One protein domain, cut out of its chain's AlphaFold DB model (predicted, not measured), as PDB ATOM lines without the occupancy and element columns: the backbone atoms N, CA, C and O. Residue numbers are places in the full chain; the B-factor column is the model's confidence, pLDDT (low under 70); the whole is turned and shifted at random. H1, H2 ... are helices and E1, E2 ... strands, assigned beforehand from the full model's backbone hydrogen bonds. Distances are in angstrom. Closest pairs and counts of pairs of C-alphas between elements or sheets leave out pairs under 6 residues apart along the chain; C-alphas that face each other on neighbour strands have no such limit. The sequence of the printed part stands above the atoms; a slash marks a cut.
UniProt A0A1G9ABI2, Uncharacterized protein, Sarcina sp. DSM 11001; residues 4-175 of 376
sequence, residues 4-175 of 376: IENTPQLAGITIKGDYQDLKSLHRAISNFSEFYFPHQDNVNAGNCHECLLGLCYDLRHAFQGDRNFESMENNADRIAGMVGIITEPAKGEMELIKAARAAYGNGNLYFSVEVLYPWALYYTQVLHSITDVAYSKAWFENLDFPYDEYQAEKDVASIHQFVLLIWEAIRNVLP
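What this domain is: This is residues 4 to 175 of the 376 residues of an uncharacterized protein of Sarcina sp. DSM 11001 (UniProt A0A1G9ABI2). What does the model look like? A curled antiparallel sheet of four strands has one face covered by helices: the long hairpin of H1 and H2, which reaches well past the sheet, with H7 crossing H1 and H5 alongside H7. Beyond the E3 end of the sheet lie the small helices H3 and H4, joined by a long loop, residues 81 to 93; residues 78 to 92, of which 78 to 80 belong to H3, stick out. What are its parts and size? The 172 printed residues hold seven named helices and four named strands, E1 E2 H1 H2 E3 H3 H4 E4 H5 H6 H7 along the chain, of the mixed class; the sheet's order is E1 E2 E4 E3, and with H1, H2, H5 and H7 on one face it makes two layers. The whole is compact, with a radius of gyration of the C-alphas of 18.0 A and spans of 52 by 44 by 27 A.

How they stand to each other: How do the strands pair? E1, residues 4 to 6, and E2, residues 12 to 17, form a hairpin, antiparallel at 149 degrees, with N 5 and O 14 within hydrogen-bond range at 3.1 A. E4, residues 108 to 116, is the antiparallel neighbour of E2 at 159 degrees, with N 15 and O 113 at 2.8 A. E4 is also antiparallel to the edge strand E3, residues 68 to 72, at 138 degrees, with N 70 and O 110 at 2.8 A, and the sheet is strongly twisted. Which helices follow E2? H1, residues 19 to 39, and H2, residues 45 to 64, touch as a helical hairpin at a shallow tilt of 16 degrees, opposite ways, the closest C-alphas being those of His 26 and Cys 56, 5.3 A apart. Their heights over the sheet are 14.9 A and 11.6 A, on the same face. E2, H1, H2 and E3 form a split strand-helix-strand unit, two strands running the same way with E4 between them, and its crossover is right-handed. Where are the other helices? H7, residues 149 to 171, touches H1 with residues 152 to 162 alone, at a steep tilt of 65 degrees, opposite ways, closest at the C-alphas of Ala 28 and Asp 155, 4.3 A. H5, residues 117 to 131, touches H7 at a shallow tilt of 33 degrees, only just short of steep, closest at the C-alphas of Thr 124 and Val 163, 5.3 A. H4, residues 94 to 103, only grazes the sheet with residues 97 to 101, H3, residues 76 to 80, is not on it, and H6, residues 137 to 141, is close but not clearly touching H1, with the C-alphas of His 39 and Trp 139 closest at 7.1 A. How regular are the helix backbones? Each O i to N i+4 pair is within hydrogen-bond range in H2, H3, H4, H5 and H7, against 15 of 17 in H1 and 0 of 1 in H6, where 2 of 2 O i to N i+3 pairs are.

Where its parts are: Where are the anchor points? E1 begins at C-alpha 4, (-51.387, -34.056, -32.358), and H7 ends at C-alpha 171, (-53.949, -24.038, -26.814). How long are the longer elements? H7 measures 32.5 A from first to last C-alpha, H1 30.5 A, H2 28.5 A, E4 25.9 A and H5 20.8 A.

The domain as a whole: Is anything missing or long? The printed part has no cut, and the long link is that from H3 to H4, with 13 residues. Where is confidence low? The mean pLDDT of the printed part is 77.6, and 53 residues are under 70, among them residues 71 to 108.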
ATOM      1  N   ILE A   4     -51.458 -33.876 -33.810       96.88
ATOM      2  CA  ILE A   4     -51.387 -34.056 -32.358       96.88
ATOM      3  C   ILE A   4     -52.703 -33.580 -31.763       96.88
ATOM      4  O   ILE A   4     -53.128 -32.450 -31.997       96.88
ATOM      5  N   GLU A   5     -53.353 -34.456 -31.010       95.50
ATOM      6  CA  GLU A   5     -54.639 -34.192 -30.367       95.50
ATOM      7  C   GLU A   5     -54.542 -34.503 -28.880       95.50
ATOM      8  O   GLU A   5     -53.759 -35.350 -28.463       95.50
ATOM      9  N   ASN A   6     -55.353 -33.834 -28.066       96.44
ATOM     10  CA  ASN A   6     -55.431 -34.192 -26.659       96.44
ATOM     11  C   ASN A   6     -56.220 -35.483 -26.492       96.44
ATOM     12  O   ASN A   6     -57.256 -35.687 -27.128       96.44
ATOM     13  N   THR A   7     -55.760 -36.310 -25.570       94.38
ATOM     14  CA  THR A   7     -56.466 -37.533 -25.185       94.38
ATOM     15  C   THR A   7     -57.786 -37.197 -24.483       94.38
ATOM     16  O   THR A   7     -57.900 -36.115 -23.890       94.38
ATOM     17  N   PRO A   8     -58.802 -38.080 -24.524       91.00
ATOM     18  CA  PRO A   8     -60.144 -37.760 -24.026       91.00
ATOM     19  C   PRO A   8     -60.153 -37.261 -22.579       91.00
ATOM     20  O   PRO A   8     -60.837 -36.288 -22.253       91.00
ATOM     21  N   GLN A   9     -59.336 -37.887 -21.729       90.69
ATOM     22  CA  GLN A   9     -59.225 -37.567 -20.310       90.69
ATOM     23  C   GLN A   9     -58.145 -36.525 -19.989       90.69
ATOM     24  O   GLN A   9     -57.848 -36.318 -18.814       90.69
ATOM     25  N   LEU A  10     -57.543 -35.874 -20.993       92.62
ATOM     26  CA  LEU A  10     -56.408 -34.951 -20.830       92.62
ATOM     27  C   LEU A  10     -55.261 -35.542 -19.997       92.62
ATOM     28  O   LEU A  10     -54.575 -34.830 -19.270       92.62
ATOM     29  N   ALA A  11     -55.047 -36.855 -20.082       92.19
ATOM     30  CA  ALA A  11     -53.884 -37.479 -19.461       92.19
ATOM     31  C   ALA A  11     -52.596 -37.161 -20.240       92.19
ATOM     32  O   ALA A  11     -51.509 -37.095 -19.670       92.19
ATOM     33  N   GLY A  12     -52.741 -36.903 -21.535       94.94
ATOM     34  CA  GLY A  12     -51.660 -36.546 -22.434       94.94
ATOM     35  C   GLY A  12     -52.148 -36.201 -23.833       94.94
ATOM     36  O   GLY A  12     -53.298 -35.786 -24.024       94.94
ATOM     37  N   ILE A  13     -51.285 -36.447 -24.811       96.56
ATOM     38  CA  ILE A  13     -51.530 -36.241 -26.237       96.56
ATOM     39  C   ILE A  13     -51.499 -37.564 -27.007       96.56
ATOM     40  O   ILE A  13     -50.819 -38.510 -26.618       96.56
ATOM     41  N   THR A  14     -52.189 -37.603 -28.140       96.38
ATOM     42  CA  THR A  14     -52.069 -38.649 -29.153       96.38
ATOM     43  C   THR A  14     -51.343 -38.075 -30.362       96.38
ATOM     44  O   THR A  14     -51.819 -37.125 -30.986       96.38
ATOM     45  N   ILE A  15     -50.203 -38.664 -30.712       96.19
ATOM     46  CA  ILE A  15     -49.423 -38.331 -31.906       96.19
ATOM     47  C   ILE A  15     -49.874 -39.265 -33.022       96.19
ATOM     48  O   ILE A  15     -49.755 -40.482 -32.890       96.19
ATOM     49  N   LYS A  16     -50.386 -38.710 -34.122       92.44
ATOM     50  CA  LYS A  16     -50.945 -39.467 -35.244       92.44
ATOM     51  C   LYS A  16     -50.337 -39.050 -36.571       92.44
ATOM     52  O   LYS A  16     -50.040 -37.882 -36.801       92.44
ATOM     53  N   GLY A  17     -50.227 -39.989 -37.494       88.19
ATOM     54  CA  GLY A  17     -49.816 -39.692 -38.861       88.19
ATOM     55  C   GLY A  17     -49.803 -40.938 -39.721       88.19
ATOM     56  O   GLY A  17     -49.920 -42.055 -39.220       88.19
ATOM     57  N   ASP A  18     -49.647 -40.768 -41.027       84.38
ATOM     58  CA  ASP A  18     -49.340 -41.911 -41.872       84.38
ATOM     59  C   ASP A  18     -47.913 -42.427 -41.603       84.38
ATOM     60  O   ASP A  18     -47.121 -41.841 -40.859       84.38
ATOM     61  N   TYR A  19     -47.579 -43.567 -42.211       82.81
ATOM     62  CA  TYR A  19     -46.257 -44.180 -42.068       82.81
ATOM     63  C   TYR A  19     -45.116 -43.188 -42.346       82.81
ATOM     64  O   TYR A  19     -44.098 -43.207 -41.654       82.81
ATOM     65  N   GLN A  20     -45.257 -42.338 -43.369       86.44
ATOM     66  CA  GLN A  20     -44.202 -41.416 -43.759       86.44
ATOM     67  C   GLN A  20     -44.096 -40.252 -42.774       86.44
ATOM     68  O   GLN A  20     -42.973 -39.839 -42.490       86.44
ATOM     69  N   ASP A  21     -45.213 -39.756 -42.242       90.31
ATOM     70  CA  ASP A  21     -45.221 -38.719 -41.206       90.31
ATOM     71  C   ASP A  21     -44.437 -39.173 -39.962       90.31
ATOM     72  O   ASP A  21     -43.428 -38.557 -39.607       90.31
ATOM     73  N   LEU A  22     -44.835 -40.296 -39.345       90.19
ATOM     74  CA  LEU A  22     -44.210 -40.772 -38.103       90.19
ATOM     75  C   LEU A  22     -42.765 -41.233 -38.320       90.19
ATOM     76  O   LEU A  22     -41.898 -40.962 -37.491       90.19
ATOM     77  N   LYS A  23     -42.467 -41.882 -39.455       90.31
ATOM     78  CA  LYS A  23     -41.092 -42.273 -39.794       90.31
ATOM     79  C   LYS A  23     -40.189 -41.063 -40.016       90.31
ATOM     80  O   LYS A  23     -39.002 -41.132 -39.694       90.31
ATOM     81  N   SER A  24     -40.718 -39.989 -40.604       92.62
ATOM     82  CA  SER A  24     -39.947 -38.761 -40.823       92.62
ATOM     83  C   SER A  24     -39.676 -38.062 -39.498       92.62
ATOM     84  O   SER A  24     -38.530 -37.700 -39.263       92.62
ATOM     85  N   LEU A  25     -40.672 -37.973 -38.607       96.69
ATOM     86  CA  LEU A  25     -40.491 -37.422 -37.261       96.69
ATOM     87  C   LEU A  25     -39.474 -38.227 -36.438       96.69
ATOM     88  O   LEU A  25     -38.525 -37.656 -35.912       96.69
ATOM     89  N   HIS A  26     -39.622 -39.556 -36.392       96.00
ATOM     90  CA  HIS A  26     -38.661 -40.452 -35.741       96.00
ATOM     91  C   HIS A  26     -37.238 -40.216 -36.253       96.00
ATOM     92  O   HIS A  26     -36.303 -40.098 -35.470       96.00
ATOM     93  N   ARG A  27     -37.057 -40.173 -37.580       93.94
ATOM     94  CA  ARG A  27     -35.734 -39.963 -38.180       93.94
ATOM     95  C   ARG A  27     -35.170 -38.594 -37.843       93.94
ATOM     96  O   ARG A  27     -33.988 -38.531 -37.550       93.94
ATOM     97  N   ALA A  28     -35.996 -37.553 -37.880       95.12
ATOM     98  CA  ALA A  28     -35.562 -36.209 -37.543       95.12
ATOM     99  C   ALA A  28     -35.040 -36.150 -36.105       95.12
ATOM    100  O   ALA A  28     -33.896 -35.772 -35.900       95.12
ATOM    101  N   ILE A  29     -35.824 -36.623 -35.130       95.38
ATOM    102  CA  ILE A  29     -35.416 -36.626 -33.717       95.38
ATOM    103  C   ILE A  29     -34.187 -37.520 -33.501       95.38
ATOM    104  O   ILE A  29     -33.214 -37.074 -32.901       95.38
ATOM    105  N   SER A  30     -34.198 -38.754 -34.017       93.00
ATOM    106  CA  SER A  30     -33.107 -39.724 -33.832       93.00
ATOM    107  C   SER A  30     -31.797 -39.234 -34.448       93.00
ATOM    108  O   SER A  30     -30.786 -39.174 -33.754       93.00
ATOM    109  N   ASN A  31     -31.806 -38.851 -35.729       90.88
ATOM    110  CA  ASN A  31     -30.594 -38.408 -36.417       90.88
ATOM    111  C   ASN A  31     -30.073 -37.102 -35.816       90.88
ATOM    112  O   ASN A  31     -28.868 -36.961 -35.620       90.88
ATOM    113  N   PHE A  32     -30.974 -36.158 -35.522       90.19
ATOM    114  CA  PHE A  32     -30.581 -34.883 -34.944       90.19
ATOM    115  C   PHE A  32     -29.972 -35.066 -33.558       90.19
ATOM    116  O   PHE A  32     -28.943 -34.470 -33.272       90.19
ATOM    117  N   SER A  33     -30.541 -35.941 -32.729       88.88
ATOM    118  CA  SER A  33     -29.992 -36.250 -31.407       88.88
ATOM    119  C   SER A  33     -28.632 -36.951 -31.513       88.88
ATOM    120  O   SER A  33     -27.681 -36.562 -30.839       88.88
ATOM    121  N   GLU A  34     -28.494 -37.955 -32.384       87.50
ATOM    122  CA  GLU A  34     -27.206 -38.625 -32.641       87.50
ATOM    123  C   GLU A  34     -26.134 -37.658 -33.156       87.50
ATOM    124  O   GLU A  34     -24.956 -37.836 -32.862       87.50
ATOM    125  N   PHE A  35     -26.536 -36.628 -33.899       86.81
ATOM    126  CA  PHE A  35     -25.649 -35.557 -34.322       86.81
ATOM    127  C   PHE A  35     -25.321 -34.591 -33.179       86.81
ATOM    128  O   PHE A  35     -24.153 -34.331 -32.927       86.81
ATOM    129  N   TYR A  36     -26.324 -34.043 -32.498       86.56
ATOM    130  CA  TYR A  36     -26.181 -32.920 -31.572       86.56
ATOM    131  C   TYR A  36     -25.405 -33.291 -30.306       86.56
ATOM    132  O   TYR A  36     -24.441 -32.611 -29.958       86.56
ATOM    133  N   PHE A  37     -25.788 -34.375 -29.624       83.94
ATOM    134  CA  PHE A  37     -25.265 -34.677 -28.287       83.94
ATOM    135  C   PHE A  37     -23.762 -35.013 -28.252       83.94
ATOM    136  O   PHE A  37     -23.091 -34.546 -27.334       83.94
ATOM    137  N   PRO A  38     -23.171 -35.722 -29.236       82.12
ATOM    138  CA  PRO A  38     -21.716 -35.906 -29.291       82.12
ATOM    139  C   PRO A  38     -20.905 -34.618 -29.487       82.12
ATOM    140  O   PRO A  38     -19.693 -34.640 -29.277       82.12
ATOM    141  N   HIS A  39     -21.542 -33.524 -29.921       81.62
ATOM    142  CA  HIS A  39     -20.909 -32.210 -30.074       81.62
ATOM    143  C   HIS A  39     -21.076 -31.314 -28.839       81.62
ATOM    144  O   HIS A  39     -20.605 -30.178 -28.861       81.62
ATOM    145  N   GLN A  40     -21.721 -31.810 -27.778       76.56
ATOM    146  CA  GLN A  40     -21.856 -31.092 -26.516       76.56
ATOM    147  C   GLN A  40     -20.726 -31.461 -25.554       76.56
ATOM    148  O   GLN A  40     -20.386 -32.632 -25.388       76.56
ATOM    149  N   ASP A  41     -20.181 -30.456 -24.872       65.69
ATOM    150  CA  ASP A  41     -19.158 -30.643 -23.835       65.69
ATOM    151  C   ASP A  41     -19.765 -31.052 -22.470       65.69
ATOM    152  O   ASP A  41     -19.035 -31.353 -21.521       65.69
ATOM    153  N   ASN A  42     -21.100 -31.070 -22.350       62.66
ATOM    154  CA  ASN A  42     -21.817 -31.324 -21.098       62.66
ATOM    155  C   ASN A  42     -21.995 -32.836 -20.833       62.66
ATOM    156  O   ASN A  42     -22.655 -33.549 -21.585       62.66
ATOM    157  N   VAL A  43     -21.439 -33.318 -19.714       49.19
ATOM    158  CA  VAL A  43     -21.462 -34.731 -19.274       49.19
ATOM    159  C   VAL A  43     -22.886 -35.259 -19.033       49.19
ATOM    160  O   VAL A  43     -23.111 -36.465 -19.140       49.19
ATOM    161  N   ASN A  44     -23.859 -34.379 -18.773       54.69
ATOM    162  CA  ASN A  44     -25.240 -34.761 -18.464       54.69
ATOM    163  C   ASN A  44     -26.130 -34.911 -19.717       54.69
ATOM    164  O   ASN A  44     -27.237 -35.429 -19.632       54.69
ATOM    165  N   ALA A  45     -25.619 -34.585 -20.909       60.75
ATOM    166  CA  ALA A  45     -26.287 -34.795 -22.201       60.75
ATOM    167  C   ALA A  45     -26.835 -36.226 -22.424       60.75
ATOM    168  O   ALA A  45     -27.788 -36.419 -23.183       60.75
ATOM    169  N   GLY A  46     -26.233 -37.233 -21.776       64.31
ATOM    170  CA  GLY A  46     -26.581 -38.647 -21.949       64.31
ATOM    171  C   GLY A  46     -28.026 -38.989 -21.577       64.31
ATOM    172  O   GLY A  46     -28.712 -39.639 -22.364       64.31
ATOM    173  N   ASN A  47     -28.527 -38.506 -20.436       71.50
ATOM    174  CA  ASN A  47     -29.868 -38.877 -19.957       71.50
ATOM    175  C   ASN A  47     -30.974 -38.230 -20.808       71.50
ATOM    176  O   ASN A  47     -31.995 -38.850 -21.110       71.50
ATOM    177  N   CYS A  48     -30.751 -36.991 -21.255       78.81
ATOM    178  CA  CYS A  48     -31.636 -36.306 -22.196       78.81
ATOM    179  C   CYS A  48     -31.733 -37.045 -23.535       78.81
ATOM    180  O   CYS A  48     -32.835 -37.256 -24.052       78.81
ATOM    181  N   HIS A  49     -30.589 -37.477 -24.075       85.44
ATOM    182  CA  HIS A  49     -30.542 -38.279 -25.292       85.44
ATOM    183  C   HIS A  49     -31.366 -39.567 -25.139       85.44
ATOM    184  O   HIS A  49     -32.197 -39.869 -25.995       85.44
ATOM    185  N   GLU A  50     -31.204 -40.294 -24.030       84.44
ATOM    186  CA  GLU A  50     -31.968 -41.517 -23.746       84.44
ATOM    187  C   GLU A  50     -33.484 -41.270 -23.665       84.44
ATOM    188  O   GLU A  50     -34.265 -42.042 -24.229       84.44
ATOM    189  N   CYS A  51     -33.922 -40.159 -23.066       87.19
ATOM    190  CA  CYS A  51     -35.341 -39.792 -23.021       87.19
ATOM    191  C   CYS A  51     -35.932 -39.537 -24.420       87.19
ATOM    192  O   CYS A  51     -37.045 -39.984 -24.719       87.19
ATOM    193  N   LEU A  52     -35.191 -38.856 -25.302       91.38
ATOM    194  CA  LEU A  52     -35.599 -38.649 -26.699       91.38
ATOM    195  C   LEU A  52     -35.598 -39.959 -27.500       91.38
ATOM    196  O   LEU A  52     -36.446 -40.149 -28.380       91.38
ATOM    197  N   LEU A  53     -34.696 -40.891 -27.176       91.25
ATOM    198  CA  LEU A  53     -34.729 -42.245 -27.729       91.25
ATOM    199  C   LEU A  53     -35.969 -43.024 -27.269       91.25
ATOM    200  O   LEU A  53     -36.486 -43.818 -28.054       91.25
ATOM    201  N   GLY A  54     -36.485 -42.771 -26.062       90.56
ATOM    202  CA  GLY A  54     -37.774 -43.294 -25.591       90.56
ATOM    203  C   GLY A  54     -38.936 -42.885 -26.503       90.56
ATOM    204  O   GLY A  54     -39.654 -43.743 -27.018       90.56
ATOM    205  N   LEU A  55     -39.048 -41.591 -26.830       94.75
ATOM    206  CA  LEU A  55     -40.037 -41.109 -27.806       94.75
ATOM    207  C   LEU A  55     -39.828 -41.743 -29.191       94.75
ATOM    208  O   LEU A  55     -40.786 -42.168 -29.841       94.75
ATOM    209  N   CYS A  56     -38.577 -41.841 -29.656       95.56
ATOM    210  CA  CYS A  56     -38.266 -42.509 -30.922       95.56
ATOM    211  C   CYS A  56     -38.707 -43.980 -30.906       95.56
ATOM    212  O   CYS A  56     -39.274 -44.468 -31.886       95.56
ATOM    213  N   TYR A  57     -38.484 -44.692 -29.804       94.00
ATOM    214  CA  TYR A  57     -38.918 -46.073 -29.646       94.00
ATOM    215  C   TYR A  57     -40.432 -46.192 -29.849       94.00
ATOM    216  O   TYR A  57     -40.879 -46.980 -30.688       94.00
ATOM    217  N   ASP A  58     -41.210 -45.349 -29.178       93.25
ATOM    218  CA  ASP A  58     -42.668 -45.345 -29.272       93.25
ATOM    219  C   ASP A  58     -43.188 -44.977 -30.668       93.25
ATOM    220  O   ASP A  58     -44.030 -45.691 -31.224       93.25
ATOM    221  N   LEU A  59     -42.619 -43.946 -31.303       93.44
ATOM    222  CA  LEU A  59     -42.933 -43.588 -32.693       93.44
ATOM    223  C   LEU A  59     -42.639 -44.745 -33.655       93.44
ATOM    224  O   LEU A  59     -43.433 -45.026 -34.558       93.44
ATOM    225  N   ARG A  60     -41.505 -45.430 -33.462       89.31
ATOM    226  CA  ARG A  60     -41.097 -46.574 -34.283       89.31
ATOM    227  C   ARG A  60     -42.077 -47.725 -34.168       89.31
ATOM    228  O   ARG A  60     -42.512 -48.245 -35.194       89.31
ATOM    229  N   HIS A  61     -42.440 -48.095 -32.947       85.12
ATOM    230  CA  HIS A  61     -43.413 -49.155 -32.711       85.12
ATOM    231  C   HIS A  61     -44.796 -48.789 -33.264       85.12
ATOM    232  O   HIS A  61     -45.473 -49.651 -33.826       85.12
ATOM    233  N   ALA A  62     -45.180 -47.510 -33.235       82.69
ATOM    234  CA  ALA A  62     -46.421 -47.056 -33.853       82.69
ATOM    235  C   ALA A  62     -46.459 -47.296 -35.366       82.69
ATOM    236  O   ALA A  62     -47.328 -48.026 -35.842       82.69
ATOM    237  N   PHE A  63     -45.499 -46.771 -36.137       78.50
ATOM    238  CA  PHE A  63     -45.515 -46.957 -37.598       78.50
ATOM    239  C   PHE A  63     -45.134 -48.375 -38.057       78.50
ATOM    240  O   PHE A  63     -45.322 -48.708 -39.230       78.50
ATOM    241  N   GLN A  64     -44.596 -49.212 -37.162       76.62
ATOM    242  CA  GLN A  64     -44.420 -50.654 -37.383       76.62
ATOM    243  C   GLN A  64     -45.723 -51.449 -37.192       76.62
ATOM    244  O   GLN A  64     -45.796 -52.595 -37.634       76.62
ATOM    245  N   GLY A  65     -46.763 -50.824 -36.628       66.56
ATOM    246  CA  GLY A  65     -48.060 -51.447 -36.369       66.56
ATOM    247  C   GLY A  65     -48.150 -52.178 -35.028       66.56
ATOM    248  O   GLY A  65     -49.075 -52.963 -34.844       66.56
ATOM    249  N   ASP A  66     -47.222 -51.921 -34.101       67.81
ATOM    250  CA  ASP A  66     -47.206 -52.500 -32.747       67.81
ATOM    251  C   ASP A  66     -48.018 -51.664 -31.731       67.81
ATOM    252  O   ASP A  66     -48.061 -51.982 -30.539       67.81
ATOM    253  N   ARG A  67     -48.636 -50.569 -32.191       74.56
ATOM    254  CA  ARG A  67     -49.525 -49.681 -31.425       74.56
ATOM    255  C   ARG A  67     -50.861 -49.497 -32.159       74.56
ATOM    256  O   ARG A  67     -51.222 -50.283 -33.038       74.56
ATOM    257  N   ASN A  68     -51.588 -48.453 -31.786       72.44
ATOM    258  CA  ASN A  68     -52.882 -48.088 -32.332       72.44
ATOM    259  C   ASN A  68     -52.779 -47.632 -33.799       72.44
ATOM    260  O   ASN A  68     -51.788 -47.045 -34.241       72.44
ATOM    261  N   PHE A  69     -53.822 -47.920 -34.579       68.62
ATOM    262  CA  PHE A  69     -53.962 -47.438 -35.949       68.62
ATOM    263  C   PHE A  69     -55.436 -47.231 -36.301       68.62
ATOM    264  O   PHE A  69     -56.309 -47.985 -35.870       68.62
ATOM    265  N   GLU A  70     -55.709 -46.230 -37.132       70.38
ATOM    266  CA  GLU A  70     -57.049 -45.893 -37.605       70.38
ATOM    267  C   GLU A  70     -57.059 -45.615 -39.113       70.38
ATOM    268  O   GLU A  70     -56.066 -45.202 -39.719       70.38
ATOM    269  N   SER A  71     -58.196 -45.880 -39.755       58.56
ATOM    270  CA  SER A  71     -58.393 -45.536 -41.163       58.56
ATOM    271  C   SER A  71     -58.889 -44.100 -41.259       58.56
ATOM    272  O   SER A  71     -59.937 -43.768 -40.709       58.56
ATOM    273  N   MET A  72     -58.148 -43.263 -41.980       60.94
ATOM    274  CA  MET A  72     -58.491 -41.863 -42.203       60.94
ATOM    275  C   MET A  72     -58.859 -41.641 -43.666       60.94
ATOM    276  O   MET A  72     -58.121 -42.011 -44.589       60.94
ATOM    277  N   GLU A  73     -60.003 -40.996 -43.886       61.00
ATOM    278  CA  GLU A  73     -60.443 -40.613 -45.222       61.00
ATOM    279  C   GLU A  73     -59.481 -39.557 -45.783       61.00
ATOM    280  O   GLU A  73     -59.414 -38.418 -45.331       61.00
ATOM    281  N   ASN A  74     -58.697 -39.938 -46.786       55.78
ATOM    282  CA  ASN A  74     -57.640 -39.102 -47.358       55.78
ATOM    283  C   ASN A  74     -57.979 -38.588 -48.763       55.78
ATOM    284  O   ASN A  74     -57.084 -38.160 -49.492       55.78
ATOM    285  N   ASN A  75     -59.245 -38.684 -49.188       50.84
ATOM    286  CA  ASN A  75     -59.660 -38.443 -50.573       50.84
ATOM    287  C   ASN A  75     -58.798 -39.209 -51.614       50.84
ATOM    288  O   ASN A  75     -58.753 -38.794 -52.776       50.84
ATOM    289  N   ALA A  76     -58.114 -40.311 -51.254       49.88
ATOM    290  CA  ALA A  76     -57.199 -41.001 -52.170       49.88
ATOM    291  C   ALA A  76     -57.895 -41.498 -53.425       49.88
ATOM    292  O   ALA A  76     -57.274 -41.483 -54.472       49.88
ATOM    293  N   ASP A  77     -59.178 -41.846 -53.384       45.97
ATOM    294  CA  ASP A  77     -59.904 -42.221 -54.601       45.97
ATOM    295  C   ASP A  77     -60.014 -41.062 -55.599       45.97
ATOM    296  O   ASP A  77     -59.966 -41.260 -56.814       45.97
ATOM    297  N   ARG A  78     -60.117 -39.826 -55.093       40.34
ATOM    298  CA  ARG A  78     -60.129 -38.605 -55.911       40.34
ATOM    299  C   ARG A  78     -58.728 -38.231 -56.395       40.34
ATOM    300  O   ARG A  78     -58.595 -37.741 -57.513       40.34
ATOM    301  N   ILE A  79     -57.694 -38.489 -55.591       40.84
ATOM    302  CA  ILE A  79     -56.293 -38.168 -55.910       40.84
ATOM    303  C   ILE A  79     -55.646 -39.247 -56.797       40.84
ATOM    304  O   ILE A  79     -54.933 -38.906 -57.729       40.84
ATOM    305  N   ALA A  80     -55.936 -40.533 -56.604       38.41
ATOM    306  CA  ALA A  80     -55.455 -41.651 -57.424       38.41
ATOM    307  C   ALA A  80     -56.026 -41.609 -58.851       38.41
ATOM    308  O   ALA A  80     -55.354 -42.008 -59.798       38.41
ATOM    309  N   GLY A  81     -57.225 -41.038 -59.029       37.84
ATOM    310  CA  GLY A  81     -57.745 -40.662 -60.347       37.84
ATOM    311  C   GLY A  81     -56.960 -39.527 -61.029       37.84
ATOM    312  O   GLY A  81     -57.049 -39.377 -62.245       37.84
ATOM    313  N   MET A  82     -56.175 -38.750 -60.273       35.00
ATOM    314  CA  MET A  82     -55.347 -37.636 -60.760       35.00
ATOM    315  C   MET A  82     -53.837 -37.949 -60.795       35.00
ATOM    316  O   MET A  82     -53.109 -37.325 -61.564       35.00
ATOM    317  N   VAL A  83     -53.351 -38.910 -60.001       35.69
ATOM    318  CA  VAL A  83     -51.925 -39.171 -59.741       35.69
ATOM    319  C   VAL A  83     -51.601 -40.637 -60.049       35.69
ATOM    320  O   VAL A  83     -51.378 -41.461 -59.172       35.69
ATOM    321  N   GLY A  84     -51.566 -40.983 -61.335       33.59
ATOM    322  CA  GLY A  84     -51.062 -42.274 -61.821       33.59
ATOM    323  C   GLY A  84     -49.528 -42.406 -61.794       33.59
ATOM    324  O   GLY A  84     -48.974 -43.117 -62.628       33.59
ATOM    325  N   ILE A  85     -48.818 -41.678 -60.928       39.69
ATOM    326  CA  ILE A  85     -47.349 -41.580 -60.916       39.69
ATOM    327  C   ILE A  85     -46.896 -41.352 -59.457       39.69
ATOM    328  O   ILE A  85     -47.486 -40.495 -58.816       39.69
ATOM    329  N   ILE A  86     -45.814 -42.015 -58.996       32.81
ATOM    330  CA  ILE A  86     -45.058 -41.823 -57.716       32.81
ATOM    331  C   ILE A  86     -45.543 -42.750 -56.565       32.81
ATOM    332  O   ILE A  86     -46.701 -42.673 -56.189       32.81
ATOM    333  N   THR A  87     -44.797 -43.654 -55.903       36.12
ATOM    334  CA  THR A  87     -43.414 -44.203 -55.917       36.12
ATOM    335  C   THR A  87     -43.416 -45.517 -55.098       36.12
ATOM    336  O   THR A  87     -44.248 -45.679 -54.207       36.12
ATOM    337  N   GLU A  88     -42.478 -46.436 -55.360       40.16
ATOM    338  CA  GLU A  88     -42.316 -47.718 -54.644       40.16
ATOM    339  C   GLU A  88     -41.498 -47.587 -53.333       40.16
ATOM    340  O   GLU A  88     -40.363 -47.110 -53.383       40.16
ATOM    341  N   PRO A  89     -41.999 -48.060 -52.174       44.78
ATOM    342  CA  PRO A  89     -41.184 -48.280 -50.973       44.78
ATOM    343  C   PRO A  89     -40.485 -49.660 -50.949       44.78
ATOM    344  O   PRO A  89     -40.835 -50.585 -51.685       44.78
ATOM    345  N   ALA A  90     -39.464 -49.793 -50.092       46.69
ATOM    346  CA  ALA A  90     -38.568 -50.951 -49.993       46.69
ATOM    347  C   ALA A  90     -39.270 -52.265 -49.567       46.69
ATOM    348  O   ALA A  90     -40.181 -52.286 -48.743       46.69
ATOM    349  N   LYS A  91     -38.805 -53.391 -50.130       46.75
ATOM    350  CA  LYS A  91     -39.522 -54.680 -50.256       46.75
ATOM    351  C   LYS A  91     -39.870 -55.455 -48.968       46.75
ATOM    352  O   LYS A  91     -40.615 -56.421 -49.077       46.75
ATOM    353  N   GLY A  92     -39.351 -55.093 -47.792       49.84
ATOM    354  CA  GLY A  92     -39.535 -55.874 -46.551       49.84
ATOM    355  C   GLY A  92     -40.752 -55.474 -45.709       49.84
ATOM    356  O   GLY A  92     -41.507 -56.328 -45.263       49.84
ATOM    357  N   GLU A  93     -40.983 -54.172 -45.547       47.94
ATOM    358  CA  GLU A  93     -42.046 -53.596 -44.696       47.94
ATOM    359  C   GLU A  93     -43.420 -53.564 -45.404       47.94
ATOM    360  O   GLU A  93     -44.466 -53.327 -44.804       47.94
ATOM    361  N   MET A  94     -43.415 -53.855 -46.707       53.19
ATOM    362  CA  MET A  94     -44.562 -53.785 -47.605       53.19
ATOM    363  C   MET A  94     -45.662 -54.810 -47.277       53.19
ATOM    364  O   MET A  94     -46.831 -54.534 -47.520       53.19
ATOM    365  N   GLU A  95     -45.327 -55.990 -46.755       54.72
ATOM    366  CA  GLU A  95     -46.314 -57.069 -46.584       54.72
ATOM    367  C   GLU A  95     -47.253 -56.837 -45.388       54.72
ATOM    368  O   GLU A  95     -48.450 -57.092 -45.506       54.72
ATOM    369  N   LEU A  96     -46.763 -56.248 -44.290       53.62
ATOM    370  CA  LEU A  96     -47.600 -55.854 -43.145       53.62
ATOM    371  C   LEU A  96     -48.531 -54.688 -43.511       53.62
ATOM    372  O   LEU A  96     -49.739 -54.755 -43.282       53.62
ATOM    373  N   ILE A  97     -47.993 -53.663 -44.183       51.69
ATOM    374  CA  ILE A  97     -48.761 -52.492 -44.635       51.69
ATOM    375  C   ILE A  97     -49.791 -52.886 -45.705       51.69
ATOM    376  O   ILE A  97     -50.913 -52.383 -45.694       51.69
ATOM    377  N   LYS A  98     -49.454 -53.802 -46.624       57.03
ATOM    378  CA  LYS A  98     -50.407 -54.343 -47.610       57.03
ATOM    379  C   LYS A  98     -51.506 -55.172 -46.955       57.03
ATOM    380  O   LYS A  98     -52.651 -55.045 -47.374       57.03
ATOM    381  N   ALA A  99     -51.180 -56.002 -45.962       56.72
ATOM    382  CA  ALA A  99     -52.171 -56.796 -45.240       56.72
ATOM    383  C   ALA A  99     -53.148 -55.899 -44.463       56.72
ATOM    384  O   ALA A  99     -54.358 -56.100 -44.558       56.72
ATOM    385  N   ALA A 100     -52.642 -54.858 -43.790       50.31
ATOM    386  CA  ALA A 100     -53.472 -53.851 -43.134       50.31
ATOM    387  C   ALA A 100     -54.337 -53.084 -44.153       50.31
ATOM    388  O   ALA A 100     -55.551 -53.022 -44.007       50.31
ATOM    389  N   ARG A 101     -53.760 -52.590 -45.257       51.22
ATOM    390  CA  ARG A 101     -54.514 -51.899 -46.326       51.22
ATOM    391  C   ARG A 101     -55.551 -52.775 -47.029       51.22
ATOM    392  O   ARG A 101     -56.541 -52.251 -47.515       51.22
ATOM    393  N   ALA A 102     -55.341 -54.086 -47.117       56.47
ATOM    394  CA  ALA A 102     -56.312 -55.001 -47.715       56.47
ATOM    395  C   ALA A 102     -57.536 -55.244 -46.812       56.47
ATOM    396  O   ALA A 102     -58.582 -55.660 -47.311       56.47
ATOM    397  N   ALA A 103     -57.410 -54.995 -45.503       52.12
ATOM    398  CA  ALA A 103     -58.478 -55.174 -44.523       52.12
ATOM    399  C   ALA A 103     -59.392 -53.943 -44.375       52.12
ATOM    400  O   ALA A 103     -60.540 -54.093 -43.957       52.12
ATOM    401  N   TYR A 104     -58.921 -52.748 -44.747       47.44
ATOM    402  CA  TYR A 104     -59.651 -51.489 -44.586       47.44
ATOM    403  C   TYR A 104     -59.910 -50.850 -45.955       47.44
ATOM    404  O   TYR A 104     -59.002 -50.718 -46.769       47.44
ATOM    405  N   GLY A 105     -61.173 -50.505 -46.231       49.94
ATOM    406  CA  GLY A 105     -61.576 -49.834 -47.470       49.94
ATOM    407  C   GLY A 105     -60.843 -48.504 -47.704       49.94
ATOM    408  O   GLY A 105     -60.092 -48.038 -46.853       49.94
ATOM    409  N   ASN A 106     -61.057 -47.915 -48.882       48.00
ATOM    410  CA  ASN A 106     -60.372 -46.718 -49.387       48.00
ATOM    411  C   ASN A 106     -60.067 -45.652 -48.303       48.00
ATOM    412  O   ASN A 106     -60.980 -45.150 -47.655       48.00
ATOM    413  N   GLY A 107     -58.785 -45.292 -48.136       53.22
ATOM    414  CA  GLY A 107     -58.298 -44.333 -47.129       53.22
ATOM    415  C   GLY A 107     -56.776 -44.416 -46.908       53.22
ATOM    416  O   GLY A 107     -56.130 -45.342 -47.406       53.22
ATOM    417  N   ASN A 108     -56.180 -43.466 -46.171       66.06
ATOM    418  CA  ASN A 108     -54.817 -43.621 -45.635       66.06
ATOM    419  C   ASN A 108     -54.906 -44.312 -44.276       66.06
ATOM    420  O   ASN A 108     -55.819 -44.053 -43.499       66.06
ATOM    421  N   LEU A 109     -53.924 -45.156 -43.979       73.56
ATOM    422  CA  LEU A 109     -53.759 -45.727 -42.649       73.56
ATOM    423  C   LEU A 109     -52.953 -44.744 -41.802       73.56
ATOM    424  O   LEU A 109     -51.831 -44.402 -42.188       73.56
ATOM    425  N   TYR A 110     -53.541 -44.285 -40.704       83.19
ATOM    426  CA  TYR A 110     -52.862 -43.483 -39.698       83.19
ATOM    427  C   TYR A 110     -52.475 -44.400 -38.546       83.19
ATOM    428  O   TYR A 110     -53.249 -45.259 -38.133       83.19
ATOM    429  N   PHE A 111     -51.260 -44.227 -38.060       85.38
ATOM    430  CA  PHE A 111     -50.729 -44.873 -36.873       85.38
ATOM    431  C   PHE A 111     -50.739 -43.855 -35.745       85.38
ATOM    432  O   PHE A 111     -50.607 -42.654 -36.012       85.38
ATOM    433  N   SER A 112     -50.882 -44.324 -34.511       88.69
ATOM    434  CA  SER A 112     -50.881 -43.447 -33.353       88.69
ATOM    435  C   SER A 112     -50.101 -44.000 -32.177       88.69
ATOM    436  O   SER A 112     -49.929 -45.210 -32.017       88.69
ATOM    437  N   VAL A 113     -49.621 -43.067 -31.362       93.44
ATOM    438  CA  VAL A 113     -49.057 -43.345 -30.050       93.44
ATOM    439  C   VAL A 113     -49.454 -42.256 -29.076       93.44
ATOM    440  O   VAL A 113     -49.516 -41.076 -29.425       93.44
ATOM    441  N   GLU A 114     -49.751 -42.670 -27.859       94.00
ATOM    442  CA  GLU A 114     -50.164 -41.802 -26.781       94.00
ATOM    443  C   GLU A 114     -48.988 -41.509 -25.846       94.00
ATOM    444  O   GLU A 114     -48.198 -42.391 -25.515       94.00
ATOM    445  N   VAL A 115     -48.865 -40.250 -25.432       94.69
ATOM    446  CA  VAL A 115     -47.782 -39.753 -24.577       94.69
ATOM    447  C   VAL A 115     -48.400 -38.914 -23.467       94.69
ATOM    448  O   VAL A 115     -49.168 -37.998 -23.753       94.69
ATOM    449  N   LEU A 116     -48.072 -39.204 -22.204       94.12
ATOM    450  CA  LEU A 116     -48.550 -38.430 -21.051       94.12
ATOM    451  C   LEU A 116     -48.073 -36.973 -21.113       94.12
ATOM    452  O   LEU A 116     -46.984 -36.694 -21.611       94.12
ATOM    453  N   TYR A 117     -48.867 -36.042 -20.576       93.44
ATOM    454  CA  TYR A 117     -48.532 -34.614 -20.627       93.44
ATOM    455  C   TYR A 117     -47.171 -34.263 -20.020       93.44
ATOM    456  O   TYR A 117     -46.464 -33.501 -20.676       93.44
ATOM    457  N   PRO A 118     -46.762 -34.801 -18.849       90.81
ATOM    458  CA  PRO A 118     -45.439 -34.498 -18.309       90.81
ATOM    459  C   PRO A 118     -44.311 -34.809 -19.304       90.81
ATOM    460  O   PRO A 118     -43.463 -33.958 -19.558       90.81
ATOM    461  N   TRP A 119     -44.363 -35.971 -19.966       92.50
ATOM    462  CA  TRP A 119     -43.414 -36.331 -21.023       92.50
ATOM    463  C   TRP A 119     -43.534 -35.442 -22.259       92.50
ATOM    464  O   TRP A 119     -42.525 -34.967 -22.771       92.50
ATOM    465  N   ALA A 120     -44.753 -35.186 -22.740       94.31
ATOM    466  CA  ALA A 120     -44.973 -34.350 -23.918       94.31
ATOM    467  C   ALA A 120     -44.414 -32.931 -23.729       94.31
ATOM    468  O   ALA A 120     -43.749 -32.410 -24.622       94.31
ATOM    469  N   LEU A 121     -44.647 -32.333 -22.560       90.44
ATOM    470  CA  LEU A 121     -44.136 -31.014 -22.193       90.44
ATOM    471  C   LEU A 121     -42.619 -31.029 -22.046       90.44
ATOM    472  O   LEU A 121     -41.948 -30.184 -22.636       90.44
ATOM    473  N   TYR A 122     -42.063 -32.027 -21.363       88.19
ATOM    474  CA  TYR A 122     -40.617 -32.198 -21.288       88.19
ATOM    475  C   TYR A 122     -39.970 -32.281 -22.680       88.19
ATOM    476  O   TYR A 122     -38.998 -31.577 -22.955       88.19
ATOM    477  N   TYR A 123     -40.552 -33.052 -23.606       90.94
ATOM    478  CA  TYR A 123     -40.069 -33.105 -24.985       90.94
ATOM    479  C   TYR A 123     -40.134 -31.743 -25.673       90.94
ATOM    480  O   TYR A 123     -39.219 -31.432 -26.428       90.94
ATOM    481  N   THR A 124     -41.157 -30.915 -25.418       89.69
ATOM    482  CA  THR A 124     -41.173 -29.553 -25.976       89.69
ATOM    483  C   THR A 124     -40.010 -28.708 -25.477       89.69
ATOM    484  O   THR A 124     -39.399 -28.036 -26.302       89.69
ATOM    485  N   GLN A 125     -39.666 -28.783 -24.187       82.44
ATOM    486  CA  GLN A 125     -38.562 -28.005 -23.618       82.44
ATOM    487  C   GLN A 125     -37.221 -28.459 -24.179       82.44
ATOM    488  O   GLN A 125     -36.483 -27.655 -24.745       82.44
ATOM    489  N   VAL A 126     -36.940 -29.764 -24.106       84.06
ATOM    490  CA  VAL A 126     -35.669 -30.321 -24.582       84.06
ATOM    491  C   VAL A 126     -35.507 -30.088 -26.072       84.06
ATOM    492  O   VAL A 126     -34.471 -29.587 -26.492       84.06
ATOM    493  N   LEU A 127     -36.522 -30.421 -26.879       89.12
ATOM    494  CA  LEU A 127     -36.430 -30.261 -28.327       89.12
ATOM    495  C   LEU A 127     -36.280 -28.793 -28.712       89.12
ATOM    496  O   LEU A 127     -35.450 -28.514 -29.561       89.12
ATOM    497  N   HIS A 128     -37.022 -27.874 -28.086       84.50
ATOM    498  CA  HIS A 128     -36.868 -26.444 -28.357       84.50
ATOM    499  C   HIS A 128     -35.455 -25.954 -28.030       84.50
ATOM    500  O   HIS A 128     -34.836 -25.273 -28.843       84.50
ATOM    501  N   SER A 129     -34.947 -26.357 -26.869       80.06
ATOM    502  CA  SER A 129     -33.627 -26.005 -26.370       80.06
ATOM    503  C   SER A 129     -32.513 -26.485 -27.314       80.06
ATOM    504  O   SER A 129     -31.724 -25.675 -27.790       80.06
ATOM    505  N   ILE A 130     -32.507 -27.763 -27.712       81.44
ATOM    506  CA  ILE A 130     -31.447 -28.294 -28.589       81.44
ATOM    507  C   ILE A 130     -31.532 -27.789 -30.041       81.44
ATOM    508  O   ILE A 130     -30.538 -27.860 -30.768       81.44
ATOM    509  N   THR A 131     -32.700 -27.319 -30.498       86.12
ATOM    510  CA  THR A 131     -32.876 -26.805 -31.868       86.12
ATOM    511  C   THR A 131     -32.668 -25.299 -31.999       86.12
ATOM    512  O   THR A 131     -32.446 -24.838 -33.117       86.12
ATOM    513  N   ASP A 132     -32.702 -24.537 -30.901       79.25
ATOM    514  CA  ASP A 132     -32.399 -23.097 -30.905       79.25
ATOM    515  C   ASP A 132     -30.876 -22.814 -30.980       79.25
ATOM    516  O   ASP A 132     -30.461 -21.679 -31.238       79.25
ATOM    517  N   VAL A 133     -30.026 -23.842 -30.853       72.44
ATOM    518  CA  VAL A 133     -28.563 -23.722 -30.984       72.44
ATOM    519  C   VAL A 133     -28.136 -23.480 -32.433       72.44
ATOM    520  O   VAL A 133     -28.390 -24.283 -33.333       72.44
ATOM    521  N   ALA A 134     -27.374 -22.406 -32.659       66.62
ATOM    522  CA  ALA A 134     -26.726 -22.160 -33.943       66.62
ATOM    523  C   ALA A 134     -25.591 -23.169 -34.192       66.62
ATOM    524  O   ALA A 134     -24.648 -23.272 -33.404       66.62
ATOM    525  N   TYR A 135     -25.634 -23.872 -35.325       75.56
ATOM    526  CA  TYR A 135     -24.586 -24.828 -35.672       75.56
ATOM    527  C   TYR A 135     -23.228 -24.164 -35.892       75.56
ATOM    528  O   TYR A 135     -23.096 -23.165 -36.606       75.56
ATOM    529  N   SER A 136     -22.176 -24.795 -35.374       78.94
ATOM    530  CA  SER A 136     -20.815 -24.485 -35.801       78.94
ATOM    531  C   SER A 136     -20.510 -25.196 -37.113       78.94
ATOM    532  O   SER A 136     -20.689 -26.407 -37.237       78.94
ATOM    533  N   LYS A 137     -19.938 -24.470 -38.079       79.56
ATOM    534  CA  LYS A 137     -19.469 -25.056 -39.344       79.56
ATOM    535  C   LYS A 137     -18.514 -26.240 -39.124       79.56
ATOM    536  O   LYS A 137     -18.532 -27.182 -39.908       79.56
ATOM    537  N   ALA A 138     -17.730 -26.207 -38.045       81.88
ATOM    538  CA  ALA A 138     -16.794 -27.269 -37.686       81.88
ATOM    539  C   ALA A 138     -17.486 -28.604 -37.341       81.88
ATOM    540  O   ALA A 138     -16.868 -29.653 -37.504       81.88
ATOM    541  N   TRP A 139     -18.755 -28.594 -36.912       82.88
ATOM    542  CA  TRP A 139     -19.505 -29.820 -36.592       82.88
ATOM    543  C   TRP A 139     -19.744 -30.695 -37.832       82.88
ATOM    544  O   TRP A 139     -19.777 -31.918 -37.743       82.88
ATOM    545  N   PHE A 140     -19.829 -30.079 -39.014       84.00
ATOM    546  CA  PHE A 140     -20.048 -30.778 -40.286       84.00
ATOM    547  C   PHE A 140     -18.749 -31.142 -41.021       84.00
ATOM    548  O   PHE A 140     -18.786 -31.713 -42.109       84.00
ATOM    549  N   GLU A 141     -17.583 -30.806 -40.462       77.31
ATOM    550  CA  GLU A 141     -16.281 -31.137 -41.062       77.31
ATOM    551  C   GLU A 141     -15.835 -32.577 -40.732       77.31
ATOM    552  O   GLU A 141     -14.821 -33.051 -41.256       77.31
ATOM    553  N   ASN A 142     -16.598 -33.295 -39.898       68.69
ATOM    554  CA  ASN A 142     -16.333 -34.680 -39.524       68.69
ATOM    555  C   ASN A 142     -16.706 -35.657 -40.658       68.69
ATOM    556  O   ASN A 142     -17.849 -35.726 -41.098       68.69
ATOM    557  N   LEU A 143     -15.725 -36.437 -41.127       56.22
ATOM    558  CA  LEU A 143     -15.858 -37.345 -42.276       56.22
ATOM    559  C   LEU A 143     -16.592 -38.661 -41.963       56.22
ATOM    560  O   LEU A 143     -16.961 -39.369 -42.902       56.22
ATOM    561  N   ASP A 144     -16.791 -39.001 -40.686       65.19
ATOM    562  CA  ASP A 144     -17.326 -40.306 -40.270       65.19
ATOM    563  C   ASP A 144     -18.860 -40.326 -40.089       65.19
ATOM    564  O   ASP A 144     -19.439 -41.404 -39.943       65.19
ATOM    565  N   PHE A 145     -19.542 -39.173 -40.161       64.81
ATOM    566  CA  PHE A 145     -20.999 -39.077 -40.003       64.81
ATOM    567  C   PHE A 145     -21.649 -38.391 -41.224       64.81
ATOM    568  O   PHE A 145     -21.354 -37.230 -41.499       64.81
ATOM    569  N   PRO A 146     -22.526 -39.069 -41.999       69.31
ATOM    570  CA  PRO A 146     -23.112 -38.536 -43.233       69.31
ATOM    571  C   PRO A 146     -24.302 -37.601 -42.952       69.31
ATOM    572  O   PRO A 146     -25.375 -37.760 -43.535       69.31
ATOM    573  N   TYR A 147     -24.130 -36.662 -42.027       82.00
ATOM    574  CA  TYR A 147     -25.136 -35.672 -41.660       82.00
ATOM    575  C   TYR A 147     -24.608 -34.305 -42.050       82.00
ATOM    576  O   TYR A 147     -23.596 -33.844 -41.526       82.00
ATOM    577  N   ASP A 148     -25.248 -33.708 -43.046       86.25
ATOM    578  CA  ASP A 148     -24.870 -32.408 -43.572       86.25
ATOM    579  C   ASP A 148     -25.794 -31.306 -43.039       86.25
ATOM    580  O   ASP A 148     -26.849 -31.563 -42.460       86.25
ATOM    581  N   GLU A 149     -25.376 -30.059 -43.254       87.19
ATOM    582  CA  GLU A 149     -26.108 -28.862 -42.833       87.19
ATOM    583  C   GLU A 149     -27.543 -28.844 -43.386       87.19
ATOM    584  O   GLU A 149     -28.483 -28.486 -42.684       87.19
ATOM    585  N   TYR A 150     -27.749 -29.304 -44.624       88.12
ATOM    586  CA  TYR A 150     -29.078 -29.342 -45.235       88.12
ATOM    587  C   TYR A 150     -30.006 -30.352 -44.548       88.12
ATOM    588  O   TYR A 150     -31.187 -30.067 -44.328       88.12
ATOM    589  N   GLN A 151     -29.496 -31.538 -44.220       89.62
ATOM    590  CA  GLN A 151     -30.249 -32.560 -43.506       89.62
ATOM    591  C   GLN A 151     -30.541 -32.116 -42.064       89.62
ATOM    592  O   GLN A 151     -31.668 -32.315 -41.613       89.62
ATOM    593  N   ALA A 152     -29.595 -31.443 -41.399       88.75
ATOM    594  CA  ALA A 152     -29.793 -30.856 -40.073       88.75
ATOM    595  C   ALA A 152     -30.942 -29.836 -40.048       88.75
ATOM    596  O   ALA A 152     -31.884 -29.993 -39.276       88.75
ATOM    597  N   GLU A 153     -30.927 -28.864 -40.962       89.81
ATOM    598  CA  GLU A 153     -31.983 -27.846 -41.104       89.81
ATOM    599  C   GLU A 153     -33.365 -28.465 -41.361       89.81
ATOM    600  O   GLU A 153     -34.387 -28.045 -40.810       89.81
ATOM    601  N   LYS A 154     -33.416 -29.509 -42.195       91.94
ATOM    602  CA  LYS A 154     -34.661 -30.225 -42.489       91.94
ATOM    603  C   LYS A 154     -35.210 -30.958 -41.261       91.94
ATOM    604  O   LYS A 154     -36.430 -30.980 -41.054       91.94
ATOM    605  N   ASP A 155     -34.333 -31.583 -40.486       93.62
ATOM    606  CA  ASP A 155     -34.720 -32.313 -39.283       93.62
ATOM    607  C   ASP A 155     -35.159 -31.334 -38.180       93.62
ATOM    608  O   ASP A 155     -36.228 -31.541 -37.602       93.62
ATOM    609  N   VAL A 156     -34.477 -30.192 -38.009       93.06
ATOM    610  CA  VAL A 156     -34.923 -29.088 -37.134       93.06
ATOM    611  C   VAL A 156     -36.302 -28.575 -37.514       93.06
ATOM    612  O   VAL A 156     -37.169 -28.456 -36.652       93.06
ATOM    613  N   ALA A 157     -36.563 -28.317 -38.797       93.38
ATOM    614  CA  ALA A 157     -37.884 -27.860 -39.228       93.38
ATOM    615  C   ALA A 157     -38.992 -28.872 -38.880       93.38
ATOM    616  O   ALA A 157     -40.093 -28.484 -38.480       93.38
ATOM    617  N   SER A 158     -38.693 -30.169 -39.001       95.00
ATOM    618  CA  SER A 158     -39.623 -31.249 -38.647       95.00
ATOM    619  C   SER A 158     -39.863 -31.316 -37.132       95.00
ATOM    620  O   SER A 158     -41.004 -31.486 -36.698       95.00
ATOM    621  N   ILE A 159     -38.811 -31.132 -36.332       95.94
ATOM    622  CA  ILE A 159     -38.876 -31.074 -34.865       95.94
ATOM    623  C   ILE A 159     -39.668 -29.845 -34.402       95.94
ATOM    624  O   ILE A 159     -40.589 -29.977 -33.600       95.94
ATOM    625  N   HIS A 160     -39.394 -28.662 -34.957       93.94
ATOM    626  CA  HIS A 160     -40.150 -27.444 -34.665       93.94
ATOM    627  C   HIS A 160     -41.636 -27.605 -34.979       93.94
ATOM    628  O   HIS A 160     -42.483 -27.197 -34.186       93.94
ATOM    629  N   GLN A 161     -41.975 -28.234 -36.109       95.38
ATOM    630  CA  GLN A 161     -43.371 -28.525 -36.429       95.38
ATOM    631  C   GLN A 161     -44.018 -29.420 -35.363       95.38
ATOM    632  O   GLN A 161     -45.141 -29.147 -34.946       95.38
ATOM    633  N   PHE A 162     -43.323 -30.464 -34.908       97.12
ATOM    634  CA  PHE A 162     -43.807 -31.340 -33.841       97.12
ATOM    635  C   PHE A 162     -44.049 -30.580 -32.531       97.12
ATOM    636  O   PHE A 162     -45.143 -30.665 -31.979       97.12
ATOM    637  N   VAL A 163     -43.085 -29.767 -32.088       94.69
ATOM    638  CA  VAL A 163     -43.213 -28.935 -30.879       94.69
ATOM    639  C   VAL A 163     -44.404 -27.976 -30.986       94.69
ATOM    640  O   VAL A 163     -45.200 -27.863 -30.054       94.69
ATOM    641  N   LEU A 164     -44.586 -27.323 -32.137       94.19
ATOM    642  CA  LEU A 164     -45.715 -26.415 -32.362       94.19
ATOM    643  C   LEU A 164     -47.072 -27.128 -32.319       94.19
ATOM    644  O   LEU A 164     -48.031 -26.555 -31.806       94.19
ATOM    645  N   LEU A 165     -47.160 -28.362 -32.819       97.00
ATOM    646  CA  LEU A 165     -48.389 -29.158 -32.756       97.00
ATOM    647  C   LEU A 165     -48.749 -29.549 -31.311       97.00
ATOM    648  O   LEU A 165     -49.930 -29.584 -30.973       97.00
ATOM    649  N   ILE A 166     -47.761 -29.777 -30.435       96.31
ATOM    650  CA  ILE A 166     -48.014 -29.984 -28.997       96.31
ATOM    651  C   ILE A 166     -48.582 -28.703 -28.375       96.31
ATOM    652  O   ILE A 166     -49.599 -28.743 -27.682       96.31
ATOM    653  N   TRP A 167     -47.984 -27.545 -28.675       94.62
ATOM    654  CA  TRP A 167     -48.493 -26.251 -28.210       94.62
ATOM    655  C   TRP A 167     -49.887 -25.921 -28.744       94.62
ATOM    656  O   TRP A 167     -50.692 -25.307 -28.041       94.62
ATOM    657  N   GLU A 168     -50.210 -26.343 -29.965       95.25
ATOM    658  CA  GLU A 168     -51.563 -26.239 -30.510       95.25
ATOM    659  C   GLU A 168     -52.551 -27.108 -29.722       95.25
ATOM    660  O   GLU A 168     -53.642 -26.643 -29.383       95.25
ATOM    661  N   ALA A 169     -52.156 -28.326 -29.346       96.06
ATOM    662  CA  ALA A 169     -52.963 -29.194 -28.496       96.06
ATOM    663  C   ALA A 169     -53.243 -28.538 -27.126       96.06
ATOM    664  O   ALA A 169     -54.402 -28.468 -26.708       96.06
ATOM    665  N   ILE A 170     -52.232 -27.941 -26.485       94.50
ATOM    666  CA  ILE A 170     -52.378 -27.185 -25.222       94.50
ATOM    667  C   ILE A 170     -53.303 -25.971 -25.405       94.50
ATOM    668  O   ILE A 170     -54.226 -25.747 -24.615       94.50
ATOM    669  N   ARG A 171     -53.119 -25.208 -26.489       94.25
ATOM    670  CA  ARG A 171     -53.949 -24.038 -26.814       94.25
ATOM    671  C   ARG A 171     -55.433 -24.378 -26.933       94.25
ATOM    672  O   ARG A 171     -56.274 -23.544 -26.617       94.25
ATOM    673  N   ASN A 172     -55.762 -25.587 -27.381       94.31
ATOM    674  CA  ASN A 172     -57.148 -26.019 -27.561       94.31
ATOM    675  C   ASN A 172     -57.880 -26.317 -26.243       94.31
ATOM    676  O   ASN A 172     -59.098 -26.512 -26.262       94.31
ATOM    677  N   VAL A 173     -57.173 -26.367 -25.109       93.94
ATOM    678  CA  VAL A 173     -57.755 -26.702 -23.797       93.94
ATOM    679  C   VAL A 173     -57.546 -25.630 -22.734       93.94
ATOM    680  O   VAL A 173     -58.251 -25.653 -21.729       93.94
ATOM    681  N   LEU A 174     -56.654 -24.667 -22.944       89.88
ATOM    682  CA  LEU A 174     -56.413 -23.575 -22.002       89.88
ATOM    683  C   LEU A 174     -56.946 -22.223 -22.515       89.88
ATOM    684  O   LEU A 174     -57.072 -22.020 -23.726       89.88
ATOM    685  N   PRO A 175     -57.266 -21.269 -21.620       87.69
ATOM    686  CA  PRO A 175     -57.632 -19.912 -22.013       87.69
ATOM    687  C   PRO A 175     -56.524 -19.222 -22.835       87.69
ATOM    688  O   PRO A 175     -55.346 -19.352 -22.508       87.69
TER     689      PRO A 175